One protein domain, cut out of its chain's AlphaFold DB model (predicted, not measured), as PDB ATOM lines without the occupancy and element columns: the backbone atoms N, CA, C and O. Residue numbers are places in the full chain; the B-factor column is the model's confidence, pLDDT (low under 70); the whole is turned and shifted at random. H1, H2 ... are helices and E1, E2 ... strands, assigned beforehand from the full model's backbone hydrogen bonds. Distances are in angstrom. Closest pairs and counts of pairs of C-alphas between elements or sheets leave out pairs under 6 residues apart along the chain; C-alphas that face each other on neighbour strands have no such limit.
ATOM      1  N   VAL A   3     170.195   8.718 295.715       55.31
ATOM      2  CA  VAL A   3     171.234   8.146 294.853       55.31
ATOM      3  C   VAL A   3     171.730   9.261 293.932       55.31
ATOM      4  O   VAL A   3     170.920   9.924 293.280       55.31
ATOM      5  N   LEU A   4     173.045   9.494 293.867       55.31
ATOM      6  CA  LEU A   4     173.623  10.342 292.822       55.31
ATOM      7  C   LEU A   4     173.577   9.562 291.505       55.31
ATOM      8  O   LEU A   4     174.479   8.802 291.159       55.31
ATOM      9  N   LEU A   5     172.451   9.703 290.812       56.88
ATOM     10  CA  LEU A   5     172.186   9.076 289.528       56.88
ATOM     11  C   LEU A   5     172.867   9.911 288.442       56.88
ATOM     12  O   LEU A   5     172.393  10.993 288.098       56.88
ATOM     13  N   THR A   6     173.975   9.417 287.887       59.97
ATOM     14  CA  THR A   6     174.484   9.935 286.605       59.97
ATOM     15  C   THR A   6     173.401   9.775 285.525       59.97
ATOM     16  O   THR A   6     172.500   8.945 285.669       59.97
ATOM     17  N   ASP A   7     173.438  10.543 284.431       60.19
ATOM     18  CA  ASP A   7     172.358  10.520 283.419       60.19
ATOM     19  C   ASP A   7     172.091   9.125 282.828       60.19
ATOM     20  O   ASP A   7     170.957   8.790 282.481       60.19
ATOM     21  N   LYS A   8     173.106   8.254 282.826       57.72
ATOM     22  CA  LYS A   8     172.985   6.836 282.454       57.72
ATOM     23  C   LYS A   8     172.096   6.030 283.404       57.72
ATOM     24  O   LYS A   8     171.439   5.091 282.972       57.72
ATOM     25  N   VAL A   9     172.041   6.404 284.679       60.75
ATOM     26  CA  VAL A   9     171.208   5.740 285.687       60.75
ATOM     27  C   VAL A   9     169.763   6.229 285.647       60.75
ATOM     28  O   VAL A   9     168.839   5.457 285.884       60.75
ATOM     29  N   ARG A  10     169.543   7.490 285.254       63.38
ATOM     30  CA  ARG A  10     168.192   7.993 284.954       63.38
ATOM     31  C   ARG A  10     167.549   7.258 283.779       63.38
ATOM     32  O   ARG A  10     166.345   7.020 283.814       63.38
ATOM     33  N   ALA A  11     168.336   6.862 282.777       61.34
ATOM     34  CA  ALA A  11     167.843   6.016 281.690       61.34
ATOM     35  C   ALA A  11     167.335   4.660 282.212       61.34
ATOM     36  O   ALA A  11     166.288   4.196 281.779       61.34
ATOM     37  N   LEU A  12     168.014   4.085 283.207       62.69
ATOM     38  CA  LEU A  12     167.660   2.787 283.780       62.69
ATOM     39  C   LEU A  12     166.427   2.806 284.675       62.69
ATOM     40  O   LEU A  12     165.764   1.787 284.774       62.69
ATOM     41  N   GLN A  13     166.062   3.943 285.276       63.16
ATOM     42  CA  GLN A  13     164.786   4.052 285.996       63.16
ATOM     43  C   GLN A  13     163.562   3.938 285.077       63.16
ATOM     44  O   GLN A  13     162.484   3.586 285.552       63.16
ATOM     45  N   LYS A  14     163.704   4.254 283.782       68.06
ATOM     46  CA  LYS A  14     162.619   4.110 282.799       68.06
ATOM     47  C   LYS A  14     162.462   2.668 282.307       68.06
ATOM     48  O   LYS A  14     161.411   2.330 281.774       68.06
ATOM     49  N   ASP A  15     163.484   1.836 282.495       69.56
ATOM     50  CA  ASP A  15     163.496   0.422 282.134       69.56
ATOM     51  C   ASP A  15     163.171  -0.440 283.361       69.56
ATOM     52  O   ASP A  15     163.752  -0.268 284.430       69.56
ATOM     53  N   ARG A  16     162.254  -1.402 283.220       70.00
ATOM     54  CA  ARG A  16     161.778  -2.215 284.351       70.00
ATOM     55  C   ARG A  16     162.897  -3.054 284.989       70.00
ATOM     56  O   ARG A  16     163.039  -3.025 286.206       70.00
ATOM     57  N   GLU A  17     163.732  -3.704 284.176       69.69
ATOM     58  CA  GLU A  17     164.914  -4.458 284.642       69.69
ATOM     59  C   GLU A  17     165.989  -3.544 285.246       69.69
ATOM     60  O   GLU A  17     166.558  -3.840 286.295       69.69
ATOM     61  N   GLY A  18     166.240  -2.390 284.617       71.31
ATOM     62  CA  GLY A  18     167.198  -1.405 285.116       71.31
ATOM     63  C   GLY A  18     166.801  -0.829 286.475       71.31
ATOM     64  O   GLY A  18     167.658  -0.621 287.335       71.31
ATOM     65  N   ALA A  19     165.504  -0.610 286.689       74.50
ATOM     66  CA  ALA A  19     164.955  -0.141 287.952       74.50
ATOM     67  C   ALA A  19     165.034  -1.205 289.058       74.50
ATOM     68  O   ALA A  19     165.225  -0.848 290.221       74.50
ATOM     69  N   GLU A  20     164.905  -2.487 288.719       78.00
ATOM     70  CA  GLU A  20     165.013  -3.600 289.668       78.00
ATOM     71  C   GLU A  20     166.456  -3.795 290.154       78.00
ATOM     72  O   GLU A  20     166.696  -3.798 291.361       78.00
ATOM     73  N   GLU A  21     167.429  -3.799 289.238       75.25
ATOM     74  CA  GLU A  21     168.869  -3.758 289.561       75.25
ATOM     75  C   GLU A  21     169.210  -2.559 290.456       75.25
ATOM     76  O   GLU A  21     169.935  -2.683 291.445       75.25
ATOM     77  N   LEU A  22     168.637  -1.388 290.159       75.81
ATOM     78  CA  LEU A  22     168.862  -0.190 290.959       75.81
ATOM     79  C   LEU A  22     168.277  -0.307 292.372       75.81
ATOM     80  O   LEU A  22     168.891   0.159 293.331       75.81
ATOM     81  N   ARG A  23     167.098  -0.921 292.517       78.62
ATOM     82  CA  ARG A  23     166.484  -1.188 293.828       78.62
ATOM     83  C   ARG A  23     167.309  -2.191 294.626       78.62
ATOM     84  O   ARG A  23     167.570  -1.936 295.799       78.62
ATOM     85  N   ASN A  24     167.779  -3.260 293.984       80.56
ATOM     86  CA  ASN A  24     168.669  -4.242 294.604       80.56
ATOM     87  C   ASN A  24     169.987  -3.604 295.050       80.56
ATOM     88  O   ASN A  24     170.463  -3.890 296.150       80.56
ATOM     89  N   PHE A  25     170.537  -2.688 294.250       78.31
ATOM     90  CA  PHE A  25     171.694  -1.890 294.643       78.31
ATOM     91  C   PHE A  25     171.393  -1.031 295.870       78.31
ATOM     92  O   PHE A  25     172.137  -1.093 296.838       78.31
ATOM     93  N   ILE A  26     170.300  -0.264 295.881       77.06
ATOM     94  CA  ILE A  26     169.955   0.590 297.030       77.06
ATOM     95  C   ILE A  26     169.762  -0.241 298.309       77.06
ATOM     96  O   ILE A  26     170.154   0.213 299.380       77.06
ATOM     97  N   ALA A  27     169.189  -1.442 298.199       78.69
ATOM     98  CA  ALA A  27     168.953  -2.328 299.336       78.69
ATOM     99  C   ALA A  27     170.238  -2.957 299.908       78.69
ATOM    100  O   ALA A  27     170.315  -3.166 301.115       78.69
ATOM    101  N   ASN A  28     171.237  -3.253 299.066       79.38
ATOM    102  CA  ASN A  28     172.449  -3.981 299.477       79.38
ATOM    103  C   ASN A  28     173.719  -3.118 299.549       79.38
ATOM    104  O   ASN A  28     174.734  -3.563 300.087       79.38
ATOM    105  N   ALA A  29     173.718  -1.915 298.976       76.12
ATOM    106  CA  ALA A  29     174.931  -1.123 298.855       76.12
ATOM    107  C   ALA A  29     175.328  -0.447 300.167       76.12
ATOM    108  O   ALA A  29     174.506   0.072 300.923       76.12
ATOM    109  N   LYS A  30     176.640  -0.399 300.396       77.75
ATOM    110  CA  LYS A  30     177.229   0.326 301.516       77.75
ATOM    111  C   LYS A  30     177.275   1.820 301.227       77.75
ATOM    112  O   LYS A  30     177.508   2.266 300.100       77.75
ATOM    113  N   LEU A  31     177.069   2.605 302.279       76.50
ATOM    114  CA  LEU A  31     177.173   4.053 302.201       76.50
ATOM    115  C   LEU A  31     178.586   4.449 301.763       76.50
ATOM    116  O   LEU A  31     179.577   3.918 302.251       76.50
ATOM    117  N   ASN A  32     178.669   5.418 300.864       76.94
ATOM    118  CA  ASN A  32     179.900   5.946 300.301       76.94
ATOM    119  C   ASN A  32     180.783   4.976 299.487       76.94
ATOM    120  O   ASN A  32     181.850   5.396 299.022       76.94
ATOM    121  N   GLU A  33     180.334   3.751 299.222       77.44
ATOM    122  CA  GLU A  33     181.068   2.789 298.398       77.44
ATOM    123  C   GLU A  33     180.579   2.851 296.936       77.44
ATOM    124  O   GLU A  33     179.378   2.712 296.679       77.44
ATOM    125  N   PRO A  34     181.461   3.134 295.957       77.81
ATOM    126  CA  PRO A  34     181.091   3.100 294.550       77.81
ATOM    127  C   PRO A  34     181.035   1.654 294.045       77.81
ATOM    128  O   PRO A  34     182.023   0.929 294.113       77.81
ATOM    129  N   VAL A  35     179.906   1.264 293.460       79.69
ATOM    130  CA  VAL A  35     179.705  -0.061 292.860       79.69
ATOM    131  C   VAL A  35     179.453   0.095 291.366       79.69
ATOM    132  O   VAL A  35     178.788   1.036 290.923       79.69
ATOM    133  N   GLU A  36     180.004  -0.819 290.572       81.00
ATOM    134  CA  GLU A  36     179.695  -0.925 289.149       81.00
ATOM    135  C   GLU A  36     178.467  -1.816 288.952       81.00
ATOM    136  O   GLU A  36     178.484  -2.994 289.297       81.00
ATOM    137  N   LEU A  37     177.418  -1.249 288.362       78.25
ATOM    138  CA  LEU A  37     176.188  -1.949 288.024       78.25
ATOM    139  C   LEU A  37     176.144  -2.243 286.528       78.25
ATOM    140  O   LEU A  37     176.608  -1.450 285.694       78.25
ATOM    141  N   LYS A  38     175.592  -3.411 286.199       79.44
ATOM    142  CA  LYS A  38     175.512  -3.938 284.837       79.44
ATOM    143  C   LYS A  38     174.067  -4.317 284.560       79.44
ATOM    144  O   LYS A  38     173.664  -5.445 284.800       79.44
ATOM    145  N   ALA A  39     173.319  -3.383 283.990       75.88
ATOM    146  CA  ALA A  39     171.926  -3.608 283.636       75.88
ATOM    147  C   ALA A  39     171.780  -3.771 282.121       75.88
ATOM    148  O   ALA A  39     172.460  -3.096 281.344       75.88
ATOM    149  N   THR A  40     170.880  -4.645 281.689       74.62
ATOM    150  CA  THR A  40     170.446  -4.699 280.289       74.62
ATOM    151  C   THR A  40     169.151  -3.907 280.189       74.62
ATOM    152  O   THR A  40     168.274  -4.057 281.032       74.62
ATOM    153  N   ASN A  41     169.059  -2.990 279.228       74.38
ATOM    154  CA  ASN A  41     167.815  -2.257 279.005       74.38
ATOM    155  C   ASN A  41     166.858  -3.048 278.104       74.38
ATOM    156  O   ASN A  41     167.259  -4.011 277.448       74.38
ATOM    157  N   SER A  42     165.618  -2.570 277.981       68.50
ATOM    158  CA  SER A  42     164.578  -3.173 277.127       68.50
ATOM    159  C   SER A  42     164.953  -3.309 275.642       68.50
ATOM    160  O   SER A  42     164.290  -4.026 274.897       68.50
ATOM    161  N   LYS A  43     166.030  -2.649 275.191       75.25
ATOM    162  CA  LYS A  43     166.571  -2.739 273.824       75.25
ATOM    163  C   LYS A  43     167.694  -3.778 273.687       75.25
ATOM    164  O   LYS A  43     168.399  -3.769 272.680       75.25
ATOM    165  N   GLY A  44     167.929  -4.607 274.707       75.38
ATOM    166  CA  GLY A  44     169.014  -5.597 274.734       75.38
ATOM    167  C   GLY A  44     170.414  -4.985 274.866       75.38
ATOM    168  O   GLY A  44     171.424  -5.679 274.726       75.38
ATOM    169  N   ARG A  45     170.515  -3.677 275.134       78.50
ATOM    170  CA  ARG A  45     171.798  -2.991 275.306       78.50
ATOM    171  C   ARG A  45     172.277  -3.161 276.742       78.50
ATOM    172  O   ARG A  45     171.626  -2.709 277.682       78.50
ATOM    173  N   ARG A  46     173.463  -3.750 276.895       77.88
ATOM    174  CA  ARG A  46     174.185  -3.804 278.172       77.88
ATOM    175  C   ARG A  46     174.719  -2.419 278.530       77.88
ATOM    176  O   ARG A  46     175.567  -1.866 277.828       77.88
ATOM    177  N   LEU A  47     174.236  -1.872 279.635       76.50
ATOM    178  CA  LEU A  47     174.657  -0.607 280.213       76.50
ATOM    179  C   LEU A  47     175.540  -0.881 281.433       76.50
ATOM    180  O   LEU A  47     175.176  -1.648 282.321       76.50
ATOM    181  N   LYS A  48     176.708  -0.235 281.472       79.25
ATOM    182  CA  LYS A  48     177.609  -0.233 282.630       79.25
ATOM    183  C   LYS A  48     177.675   1.168 283.214       79.25
ATOM    184  O   LYS A  48     177.910   2.132 282.476       79.25
ATOM    185  N   PHE A  49     177.478   1.289 284.518       76.38
ATOM    186  CA  PHE A  49     177.523   2.572 285.212       76.38
ATOM    187  C   PHE A  49     177.980   2.378 286.652       76.38
ATOM    188  O   PHE A  49     177.742   1.342 287.262       76.38
ATOM    189  N   ARG A  50     178.656   3.391 287.194       77.75
ATOM    190  CA  ARG A  50     179.040   3.420 288.605       77.75
ATOM    191  C   ARG A  50     177.992   4.193 289.389       77.75
ATOM    192  O   ARG A  50     177.639   5.308 288.997       77.75
ATOM    193  N   ALA A  51     177.517   3.607 290.478       78.81
ATOM    194  CA  ALA A  51     176.594   4.227 291.416       78.81
ATOM    195  C   ALA A  51     177.217   4.236 292.817       78.81
ATOM    196  O   ALA A  51     177.944   3.322 293.190       78.81
ATOM    197  N   LYS A  52     176.946   5.289 293.590       79.56
ATOM    198  CA  LYS A  52     177.390   5.439 294.981       79.56
ATOM    199  C   LYS A  52     176.209   5.940 295.806       79.56
ATOM    200  O   LYS A  52     175.560   6.915 295.416       79.56
ATOM    201  N   LEU A  53     175.931   5.282 296.931       79.12
ATOM    202  CA  LEU A  53     174.971   5.787 297.912       79.12
ATOM    203  C   LEU A  53     175.622   6.906 298.723       79.12
ATOM    204  O   LEU A  53     176.695   6.712 299.292       79.12
ATOM    205  N   VAL A  54     174.970   8.066 298.785       73.94
ATOM    206  CA  VAL A  54     175.412   9.202 299.602       73.94
ATOM    207  C   VAL A  54     174.328   9.574 300.622       73.94
ATOM    208  O   VAL A  54     173.134   9.509 300.298       73.94
ATOM    209  N   PRO A  55     174.711   9.929 301.863       64.25
ATOM    210  CA  PRO A  55     173.770  10.445 302.847       64.25
ATOM    211  C   PRO A  55     173.158  11.755 302.342       64.25
ATOM    212  O   PRO A  55     173.797  12.530 301.632       64.25
TER     213      PRO A  55
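AT A GLANCE: This is residues 3 to 55 of the 57 residues of an uncharacterized protein of Burkholderia pseudomallei (UniProt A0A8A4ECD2). A long hairpin of two antiparallel strands, E1 and E2, makes a narrow slab with two helices over one face and the other bare. H2 lies lengthwise, mostly over E1; short H1 packs mostly on E2, making a corner with H2. The 53 printed residues run H1, H2, E1, E2, mixed in class. The whole is compact, radius of gyration of the C-alphas 10.3 A, yet elongated, spanning 32 by 18 by 15 A.

HOW THE PARTS SIT: Start at H1, residues 7 to 13, with 2 of 3 O i to N i+4 pairs within hydrogen-bond range; in H2, residues 16 to 28, every pair is. They touch only at the corner, about perpendicular at 80 degrees; H2 touches H1 with residues 18 to 22 alone, and the closest C-alphas, of Leu 12 and Gly 18, are 4.4 A apart. Then find the hairpin of E1, residues 34 to 40, and E2, residues 46 to 54, with N 37 and O 49 within hydrogen-bond range at 2.8 A.

IN THESE COORDINATES: Find C-alpha 7 at (172.358, 10.520, 283.419), where H1 begins. H2 runs 18.6 A, E1 19.4 A and E2 25.1 A, ending at C-alpha 54, (175.412, 9.202, 299.602).

THE WHOLE: The printed part has no cut; its three links between elements are tight. Residues 3 to 15, 17, 42 and 55 have pLDDT under 70.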